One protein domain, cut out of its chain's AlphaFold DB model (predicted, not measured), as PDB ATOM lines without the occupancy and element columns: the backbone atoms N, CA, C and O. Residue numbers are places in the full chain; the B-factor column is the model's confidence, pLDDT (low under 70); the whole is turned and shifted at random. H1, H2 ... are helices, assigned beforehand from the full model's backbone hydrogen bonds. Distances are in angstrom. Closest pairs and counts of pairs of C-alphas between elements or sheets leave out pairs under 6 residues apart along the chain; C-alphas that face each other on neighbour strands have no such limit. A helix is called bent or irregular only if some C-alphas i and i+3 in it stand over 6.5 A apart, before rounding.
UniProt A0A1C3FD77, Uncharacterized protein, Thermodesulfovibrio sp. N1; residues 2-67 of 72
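What this domain is: This is residues 2 to 67 of the 72 residues of an uncharacterized protein of Thermodesulfovibrio sp. N1 (UniProt A0A1C3FD77). The second half of a long helix, H4, sticks out with its residues 55 to 67 like an arm from a flat, loosely built body, in which three short helices, H1, H2 and H3, follow one another, with one wide loop from H1 to H2 and a tight link from H2 to H3. From H1 the loop of residues 8 to 26 swings out and round to H2; H3 then leads back toward H1, and H4 folds back past H3 and runs on until its residues 55 to 67 stand free. The printed part has 66 residues with four named helices, in the order H1, H2, H3, H4, and no named strand; 39 of the residues are in the helices, and the class is all helix. The whole is loose, with a radius of gyration of the C-alphas of 14.7 A, and flat, spanning 46 by 32 by 12 A along its three main axes.

How they stand to each other: The printed part begins with H1, residues 2 to 7, which touches no other helix. H1 is close to but not clearly touching H3, residues 36 to 42: the closest C-alphas, those of Leu 2 and Ile 41, are 6.2 A apart. The two helices run the same way at a shallow tilt of 19 degrees, with their centres 12.9 A apart. Between them along the chain lies H2, residues 27 to 31, which is apart from H1. H2 and H3 touch only at the corner by their link, with 4 pairs of C-alphas within 8 A; the closest C-alphas are those of Asp 29 and Arg 38, at 6.9 A. The last helix is H4, residues 47 to 67, and it touches no other helix. It is close to but not clearly touching H3, and the closest C-alphas, those of Asp 40 and Met 50, are 6.7 A apart. H3 and H4 run opposite ways at a shallow tilt of 11 degrees, with their centres 17.4 A apart. H4 is apart from H1 and from H2. In H1, H2 and H3 every O i to N i+4 pair of the backbone is within hydrogen-bond range; in H4, 14 of 17 are.

Where its parts are: H1 runs from Leu 2, with its C-alpha at (38.492, -46.428, -23.941), to Leu 7, 8.7 A from first to last C-alpha. H2 runs from Pro 27, with its C-alpha at (25.650, -38.107, -33.190), to Leu 31, 6.3 A from first to last C-alpha. H3, from Arg 36 to Glu 42, measures 9.8 A in the same way. H4, from Leu 47 to Lys 67, is the longest helix by residues and measures 31.2 A; its last C-alpha is at (3.227, -46.346, -11.354). H4 has a kink of 26 degrees near residue 54. It is neither bent nor irregular, but only just: C-alphas 64 and 67 are 6.4 A apart.

The domain as a whole: The two C-alphas farthest apart are those of Glu 10 and Lys 67, at 47.5 A, while the first and last printed C-alphas, those of Leu 2 and Lys 67, are 37.4 A apart. Without residues 55 to 67, the body of 53 residues spans 33 by 28 by 11 A and has a radius of gyration of 12.1 A. The link from H1 to H2 is long, with 19 residues, 8 to 26, whose C-alphas lie 11 to 20 A from the mean of the C-alphas. The links from H2 to H3 and from H3 to H4 are tight, with 4 residues each. The printed part runs from residue 2 to residue 67 of a full chain of 72 residues and has no cut. The mean pLDDT of the printed part is 93.9, and no printed residue is under 70; of the named helices, H1 has a mean of 89.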
ATOM      1  N   LEU A   2      37.368 -46.669 -24.871       86.00
ATOM      2  CA  LEU A   2      38.492 -46.428 -23.941       86.00
ATOM      3  C   LEU A   2      39.838 -46.990 -24.434       86.00
ATOM      4  O   LEU A   2      40.760 -46.223 -24.665       86.00
ATOM      5  N   THR A   3      39.917 -48.286 -24.746       90.12
ATOM      6  CA  THR A   3      41.159 -48.906 -25.253       90.12
ATOM      7  C   THR A   3      41.670 -48.274 -26.554       90.12
ATOM      8  O   THR A   3      42.868 -48.152 -26.758       90.12
ATOM      9  N   ILE A   4      40.768 -47.846 -27.446       88.81
ATOM     10  CA  ILE A   4      41.160 -47.165 -28.692       88.81
ATOM     11  C   ILE A   4      41.729 -45.781 -28.366       88.81
ATOM     12  O   ILE A   4      42.744 -45.403 -28.935       88.81
ATOM     13  N   LYS A   5      41.111 -45.050 -27.429       86.75
ATOM     14  CA  LYS A   5      41.580 -43.732 -26.994       86.75
ATOM     15  C   LYS A   5      42.933 -43.802 -26.283       86.75
ATOM     16  O   LYS A   5      43.753 -42.913 -26.476       86.75
ATOM     17  N   GLU A   6      43.167 -44.851 -25.498       88.81
ATOM     18  CA  GLU A   6      44.446 -45.107 -24.828       88.81
ATOM     19  C   GLU A   6      45.565 -45.436 -25.823       88.81
ATOM     20  O   GLU A   6      46.675 -44.923 -25.690       88.81
ATOM     21  N   LEU A   7      45.286 -46.281 -26.821       93.19
ATOM     22  CA  LEU A   7      46.293 -46.732 -27.788       93.19
ATOM     23  C   LEU A   7      46.533 -45.738 -28.935       93.19
ATOM     24  O   LEU A   7      47.622 -45.741 -29.503       93.19
ATOM     25  N   TYR A   8      45.540 -44.909 -29.271       93.12
ATOM     26  CA  TYR A   8      45.568 -43.965 -30.395       93.12
ATOM     27  C   TYR A   8      44.946 -42.610 -30.003       93.12
ATOM     28  O   TYR A   8      43.869 -42.244 -30.496       93.12
ATOM     29  N   PRO A   9      45.568 -41.853 -29.079       88.25
ATOM     30  CA  PRO A   9      44.991 -40.627 -28.524       88.25
ATOM     31  C   PRO A   9      44.751 -39.516 -29.556       88.25
ATOM     32  O   PRO A   9      43.879 -38.670 -29.331       88.25
ATOM     33  N   GLU A  10      45.495 -39.523 -30.661       91.62
ATOM     34  CA  GLU A  10      45.432 -38.570 -31.772       91.62
ATOM     35  C   GLU A  10      44.247 -38.789 -32.722       91.62
ATOM     36  O   GLU A  10      43.896 -37.885 -33.482       91.62
ATOM     37  N   ILE A  11      43.620 -39.967 -32.692       90.94
ATOM     38  CA  ILE A  11      42.493 -40.272 -33.571       90.94
ATOM     39  C   ILE A  11      41.215 -39.691 -32.967       90.94
ATOM     40  O   ILE A  11      40.836 -40.000 -31.834       90.94
ATOM     41  N   ASN A  12      40.508 -38.880 -33.758       89.88
ATOM     42  CA  ASN A  12      39.130 -38.535 -33.443       89.88
ATOM     43  C   ASN A  12      38.243 -39.760 -33.710       89.88
ATOM     44  O   ASN A  12      38.066 -40.175 -34.855       89.88
ATOM     45  N   ILE A  13      37.721 -40.355 -32.638       92.81
ATOM     46  CA  ILE A  13      36.822 -41.516 -32.700       92.81
ATOM     47  C   ILE A  13      35.350 -41.112 -32.831       92.81
ATOM     48  O   ILE A  13      34.492 -41.978 -33.015       92.81
ATOM     49  N   TRP A  14      35.045 -39.818 -32.710       94.12
ATOM     50  CA  TRP A  14      33.688 -39.303 -32.785       94.12
ATOM     51  C   TRP A  14      33.323 -39.001 -34.232       94.12
ATOM     52  O   TRP A  14      34.072 -38.378 -34.980       94.12
ATOM     53  N   ARG A  15      32.137 -39.455 -34.632       94.00
ATOM     54  CA  ARG A  15      31.557 -39.063 -35.913       94.00
ATOM     55  C   ARG A  15      31.126 -37.603 -35.812       94.00
ATOM     56  O   ARG A  15      30.357 -37.273 -34.922       94.00
ATOM     57  N   GLU A  16      31.572 -36.761 -36.732       95.38
ATOM     58  CA  GLU A  16      31.108 -35.374 -36.823       95.38
ATOM     59  C   GLU A  16      29.662 -35.308 -37.358       95.38
ATOM     60  O   GLU A  16      29.235 -36.214 -38.091       95.38
ATOM     61  N   PRO A  17      28.886 -34.262 -37.019       94.19
ATOM     62  CA  PRO A  17      27.614 -33.997 -37.685       94.19
ATOM     63  C   PRO A  17      27.799 -33.821 -39.211       94.19
ATOM     64  O   PRO A  17      28.887 -33.470 -39.675       94.19
ATOM     65  N   PRO A  18      26.744 -34.040 -40.020       95.81
ATOM     66  CA  PRO A  18      25.359 -34.282 -39.609       95.81
ATOM     67  C   PRO A  18      25.022 -35.757 -39.327       95.81
ATOM     68  O   PRO A  18      25.670 -36.690 -39.823       95.81
ATOM     69  N   TYR A  19      23.940 -35.965 -38.574       93.94
ATOM     70  CA  TYR A  19      23.313 -37.270 -38.362       93.94
ATOM     71  C   TYR A  19      21.788 -37.165 -38.415       93.94
ATOM     72  O   TYR A  19      21.173 -36.425 -37.655       93.94
ATOM     73  N   GLU A  20      21.186 -37.929 -39.332       92.56
ATOM     74  CA  GLU A  20      19.760 -37.842 -39.667       92.56
ATOM     75  C   GLU A  20      19.337 -36.395 -39.979       92.56
ATOM     76  O   GLU A  20      19.786 -35.831 -40.976       92.56
ATOM     77  N   TYR A  21      18.484 -35.806 -39.139       93.50
ATOM     78  CA  TYR A  21      17.961 -34.445 -39.276       93.50
ATOM     79  C   TYR A  21      18.636 -33.443 -38.324       93.50
ATOM     80  O   TYR A  21      18.182 -32.305 -38.221       93.50
ATOM     81  N   GLU A  22      19.688 -33.859 -37.614       95.38
ATOM     82  CA  GLU A  22      20.483 -33.012 -36.724       95.38
ATOM     83  C   GLU A  22      21.820 -32.654 -37.388       95.38
ATOM     84  O   GLU A  22      22.524 -33.508 -37.940       95.38
ATOM     85  N   PHE A  23      22.158 -31.369 -37.349       96.00
ATOM     86  CA  PHE A  23      23.255 -30.780 -38.121       96.00
ATOM     87  C   PHE A  23      24.329 -30.142 -37.240       96.00
ATOM     88  O   PHE A  23      25.402 -29.821 -37.744       96.00
ATOM     89  N   GLU A  24      24.062 -29.969 -35.947       95.56
ATOM     90  CA  GLU A  24      24.959 -29.270 -35.026       95.56
ATOM     91  C   GLU A  24      25.536 -30.205 -33.965       95.56
ATOM     92  O   GLU A  24      26.721 -30.134 -33.644       95.56
ATOM     93  N   LYS A  25      24.708 -31.089 -33.402       94.19
ATOM     94  CA  LYS A  25      25.125 -31.941 -32.282       94.19
ATOM     95  C   LYS A  25      25.879 -33.176 -32.752       94.19
ATOM     96  O   LYS A  25      25.558 -33.769 -33.782       94.19
ATOM     97  N   LEU A  26      26.838 -33.615 -31.936       96.62
ATOM     98  CA  LEU A  26      27.525 -34.875 -32.174       96.62
ATOM     99  C   LEU A  26      26.516 -36.037 -32.139       96.62
ATOM    100  O   LEU A  26      25.761 -36.153 -31.172       96.62
ATOM    101  N   PRO A  27      26.537 -36.946 -33.129       96.81
ATOM    102  CA  PRO A  27      25.650 -38.107 -33.190       96.81
ATOM    103  C   PRO A  27      25.720 -38.969 -31.932       96.81
ATOM    104  O   PRO A  27      24.710 -39.495 -31.477       96.81
ATOM    105  N   PHE A  28      26.917 -39.086 -31.353       96.75
ATOM    106  CA  PHE A  28      27.116 -39.815 -30.110       96.75
ATOM    107  C   PHE A  28      26.292 -39.206 -28.971       96.75
ATOM    108  O   PHE A  28      25.503 -39.925 -28.372       96.75
ATOM    109  N   ASP A  29      26.400 -37.890 -28.759       96.69
ATOM    110  CA  ASP A  29      25.709 -37.170 -27.683       96.69
ATOM    111  C   ASP A  29      24.177 -37.237 -27.838       96.69
ATOM    112  O   ASP A  29      23.450 -37.298 -26.845       96.69
ATOM    113  N   ILE A  30      23.676 -37.269 -29.080       95.62
ATOM    114  CA  ILE A  30      22.246 -37.463 -29.380       95.62
ATOM    115  C   ILE A  30      21.793 -38.858 -28.940       95.62
ATOM    116  O   ILE A  30      20.792 -38.992 -28.239       95.62
ATOM    117  N   LEU A  31      22.527 -39.897 -29.346       95.31
ATOM    118  CA  LEU A  31      22.160 -41.292 -29.089       95.31
ATOM    119  C   LEU A  31      22.348 -41.686 -27.619       95.31
ATOM    120  O   LEU A  31      21.568 -42.481 -27.100       95.31
ATOM    121  N   SER A  32      23.349 -41.126 -26.933       94.81
ATOM    122  CA  SER A  32      23.552 -41.317 -25.491       94.81
ATOM    123  C   SER A  32      22.650 -40.434 -24.627       94.81
ATOM    124  O   SER A  32      22.675 -40.558 -23.404       94.81
ATOM    125  N   GLY A  33      21.875 -39.529 -25.231       94.00
ATOM    126  CA  GLY A  33      20.967 -38.618 -24.531       94.00
ATOM    127  C   GLY A  33      21.656 -37.488 -23.753       94.00
ATOM    128  O   GLY A  33      20.973 -36.707 -23.094       94.00
ATOM    129  N   SER A  34      22.988 -37.390 -23.804       94.69
ATOM    130  CA  SER A  34      23.795 -36.321 -23.198       94.69
ATOM    131  C   SER A  34      25.249 -36.382 -23.679       94.69
ATOM    132  O   SER A  34      25.703 -37.413 -24.177       94.69
ATOM    133  N   ASP A  35      26.008 -35.310 -23.443       95.88
ATOM    134  CA  ASP A  35      27.459 -35.249 -23.678       95.88
ATOM    135  C   ASP A  35      28.299 -35.892 -22.557       95.88
ATOM    136  O   ASP A  35      29.522 -36.008 -22.672       95.88
ATOM    137  N   ARG A  36      27.656 -36.320 -21.464       95.44
ATOM    138  CA  ARG A  36      28.314 -36.806 -20.247       95.44
ATOM    139  C   ARG A  36      29.168 -38.039 -20.512       95.44
ATOM    140  O   ARG A  36      30.332 -38.069 -20.132       95.44
ATOM    141  N   LEU A  37      28.606 -39.026 -21.209       94.88
ATOM    142  CA  LEU A  37      29.309 -40.271 -21.517       94.88
ATOM    143  C   LEU A  37      30.527 -40.026 -22.416       94.88
ATOM    144  O   LEU A  37      31.584 -40.619 -22.206       94.88
ATOM    145  N   ARG A  38      30.398 -39.129 -23.402       95.50
ATOM    146  CA  ARG A  38      31.506 -38.747 -24.281       95.50
ATOM    147  C   ARG A  38      32.630 -38.095 -23.483       95.50
ATOM    148  O   ARG A  38      33.779 -38.508 -23.614       95.50
ATOM    149  N   LYS A  39      32.287 -37.128 -22.629       94.94
ATOM    150  CA  LYS A  39      33.238 -36.436 -21.751       94.94
ATOM    151  C   LYS A  39      33.932 -37.394 -20.791       94.94
ATOM    152  O   LYS A  39      35.146 -37.330 -20.665       94.94
ATOM    153  N   ASP A  40      33.207 -38.330 -20.183       94.75
ATOM    154  CA  ASP A  40      33.807 -39.336 -19.302       94.75
ATOM    155  C   ASP A  40      34.828 -40.219 -20.051       94.75
ATOM    156  O   ASP A  40      35.882 -40.549 -19.504       94.75
ATOM    157  N   ILE A  41      34.545 -40.578 -21.311       93.50
ATOM    158  CA  ILE A  41      35.477 -41.317 -22.179       93.50
ATOM    159  C   ILE A  41      36.692 -40.454 -22.548       93.50
ATOM    160  O   ILE A  41      37.816 -40.952 -22.529       93.50
ATOM    161  N   GLU A  42      36.488 -39.179 -22.884       92.81
ATOM    162  CA  GLU A  42      37.564 -38.230 -23.209       92.81
ATOM    163  C   GLU A  42      38.474 -37.940 -22.010       92.81
ATOM    164  O   GLU A  42      39.687 -37.816 -22.181       92.81
ATOM    165  N   GLU A  43      37.905 -37.885 -20.807       92.69
ATOM    166  CA  GLU A  43      38.614 -37.727 -19.533       92.69
ATOM    167  C   GLU A  43      39.306 -39.020 -19.071       92.69
ATOM    168  O   GLU A  43      40.065 -38.995 -18.103       92.69
ATOM    169  N   GLY A  44      39.063 -40.153 -19.744       91.94
ATOM    170  CA  GLY A  44      39.660 -41.441 -19.391       91.94
ATOM    171  C   GLY A  44      39.159 -41.993 -18.055       91.94
ATOM    172  O   GLY A  44      39.908 -42.668 -17.348       91.94
ATOM    173  N   LYS A  45      37.906 -41.700 -17.677       93.75
ATOM    174  CA  LYS A  45      37.314 -42.249 -16.450       93.75
ATOM    175  C   LYS A  45      37.227 -43.768 -16.508       93.75
ATOM    176  O   LYS A  45      37.135 -44.375 -17.577       93.75
ATOM    177  N   SER A  46      37.220 -44.398 -15.335       92.56
ATOM    178  CA  SER A  46      37.006 -45.838 -15.260       92.56
ATOM    179  C   SER A  46      35.558 -46.181 -15.621       92.56
ATOM    180  O   SER A  46      34.640 -45.399 -15.370       92.56
ATOM    181  N   LEU A  47      35.329 -47.387 -16.149       91.50
ATOM    182  CA  LEU A  47      33.969 -47.880 -16.411       91.50
ATOM    183  C   LEU A  47      33.085 -47.822 -15.162       91.50
ATOM    184  O   LEU A  47      31.910 -47.495 -15.257       91.50
ATOM    185  N   LYS A  48      33.670 -48.070 -13.986       93.00
ATOM    186  CA  LYS A  48      32.962 -48.027 -12.708       93.00
ATOM    187  C   LYS A  48      32.449 -46.623 -12.370       93.00
ATOM    188  O   LYS A  48      31.351 -46.494 -11.835       93.00
ATOM    189  N   ASP A  49      33.223 -45.583 -12.678       91.44
ATOM    190  CA  ASP A  49      32.814 -44.194 -12.426       91.44
ATOM    191  C   ASP A  49      31.696 -43.761 -13.377       91.44
ATOM    192  O   ASP A  49      30.767 -43.065 -12.966       91.44
ATOM    193  N   MET A  50      31.755 -44.214 -14.634       92.50
ATOM    194  CA  MET A  50      30.674 -44.002 -15.599       92.50
ATOM    195  C   MET A  50      29.401 -44.737 -15.156       92.50
ATOM    196  O   MET A  50      28.317 -44.162 -15.119       92.50
ATOM    197  N   GLU A  51      29.545 -45.992 -14.723       93.81
ATOM    198  CA  GLU A  51      28.442 -46.811 -14.223       93.81
ATOM    199  C   GLU A  51      27.727 -46.198 -13.034       93.81
ATOM    200  O   GLU A  51      26.507 -46.320 -12.909       93.81
ATOM    201  N   TYR A  52      28.470 -45.547 -12.149       93.75
ATOM    202  CA  TYR A  52      27.915 -44.998 -10.925       93.75
ATOM    203  C   TYR A  52      26.747 -44.044 -11.197       93.75
ATOM    204  O   TYR A  52      25.691 -44.166 -10.577       93.75
ATOM    205  N   TRP A  53      26.905 -43.121 -12.148       89.69
ATOM    206  CA  TRP A  53      25.901 -42.085 -12.354       89.69
ATOM    207  C   TRP A  53      24.662 -42.566 -13.099       89.69
ATOM    208  O   TRP A  53      23.558 -42.180 -12.722       89.69
ATOM    209  N   TRP A  54      24.798 -43.426 -14.112       93.12
ATOM    210  CA  TRP A  54      23.605 -43.937 -14.786       93.12
ATOM    211  C   TRP A  54      22.862 -44.938 -13.904       93.12
ATOM    212  O   TRP A  54      21.651 -45.071 -14.033       93.12
ATOM    213  N   ASN A  55      23.545 -45.625 -12.980       95.62
ATOM    214  CA  ASN A  55      22.873 -46.480 -12.002       95.62
ATOM    215  C   ASN A  55      22.011 -45.663 -11.028       95.62
ATOM    216  O   ASN A  55      20.909 -46.099 -10.696       95.62
ATOM    217  N   ASP A  56      22.468 -44.482 -10.613       94.19
ATOM    218  CA  ASP A  56      21.680 -43.559  -9.784       94.19
ATOM    219  C   ASP A  56      20.421 -43.052 -10.522       94.19
ATOM    220  O   ASP A  56      19.302 -43.081  -9.991       94.19
ATOM    221  N   GLU A  57      20.570 -42.683 -11.796       94.06
ATOM    222  CA  GLU A  57      19.450 -42.278 -12.655       94.06
ATOM    223  C   GLU A  57      18.483 -43.442 -12.935       94.06
ATOM    224  O   GLU A  57      17.262 -43.263 -12.878       94.06
ATOM    225  N   LEU A  58      19.001 -44.654 -13.167       96.19
ATOM    226  CA  LEU A  58      18.199 -45.870 -13.331       96.19
ATOM    227  C   LEU A  58      17.380 -46.173 -12.080       96.19
ATOM    228  O   LEU A  58      16.208 -46.534 -12.194       96.19
ATOM    229  N   GLU A  59      17.962 -46.024 -10.893       96.88
ATOM    230  CA  GLU A  59      17.256 -46.252  -9.634       96.88
ATOM    231  C   GLU A  59      16.151 -45.214  -9.409       96.88
ATOM    232  O   GLU A  59      15.037 -45.547  -8.996       96.88
ATOM    233  N   SER A  60      16.409 -43.960  -9.774       96.56
ATOM    234  CA  SER A  60      15.389 -42.910  -9.779       96.56
ATOM    235  C   SER A  60      14.257 -43.225 -10.762       96.56
ATOM    236  O   SER A  60      13.077 -43.122 -10.416       96.56
ATOM    237  N   PHE A  61      14.592 -43.685 -11.969       96.81
ATOM    238  CA  PHE A  61      13.608 -44.044 -12.986       96.81
ATOM    239  C   PHE A  61      12.797 -45.293 -12.618       96.81
ATOM    240  O   PHE A  61      11.600 -45.344 -12.903       96.81
ATOM    241  N   ARG A  62      13.397 -46.279 -11.937       97.31
ATOM    242  CA  ARG A  62      12.691 -47.469 -11.429       97.31
ATOM    243  C   ARG A  62      11.512 -47.090 -10.535       97.31
ATOM    244  O   ARG A  62      10.416 -47.599 -10.745       97.31
ATOM    245  N   LYS A  63      11.697 -46.120  -9.641       96.94
ATOM    246  CA  LYS A  63      10.626 -45.606  -8.766       96.94
ATOM    247  C   LYS A  63       9.533 -44.868  -9.541       96.94
ATOM    248  O   LYS A  63       8.365 -44.896  -9.167       96.94
ATOM    249  N   ILE A  64       9.896 -44.184 -10.629       97.19
ATOM    250  CA  ILE A  64       8.930 -43.479 -11.485       97.19
ATOM    251  C   ILE A  64       8.094 -44.481 -12.287       97.19
ATOM    252  O   ILE A  64       6.867 -44.366 -12.317       97.19
ATOM    253  N   ARG A  65       8.744 -45.466 -12.924       97.25
ATOM    254  CA  ARG A  65       8.072 -46.419 -13.818       97.25
ATOM    255  C   ARG A  65       7.110 -47.356 -13.088       97.25
ATOM    256  O   ARG A  65       6.168 -47.811 -13.722       97.25
ATOM    257  N   GLU A  66       7.307 -47.611 -11.788       96.56
ATOM    258  CA  GLU A  66       6.437 -48.468 -10.956       96.56
ATOM    259  C   GLU A  66       4.948 -48.117 -11.084       96.56
ATOM    260  O   GLU A  66       4.107 -49.006 -11.160       96.56
ATOM    261  N   LYS A  67       4.615 -46.826 -11.203       96.69
ATOM    262  CA  LYS A  67       3.227 -46.346 -11.354       96.69
ATOM    263  C   LYS A  67       2.570 -46.734 -12.683       96.69
ATOM    264  O   LYS A  67       1.368 -46.540 -12.840       96.69
TER     265      LYS A  67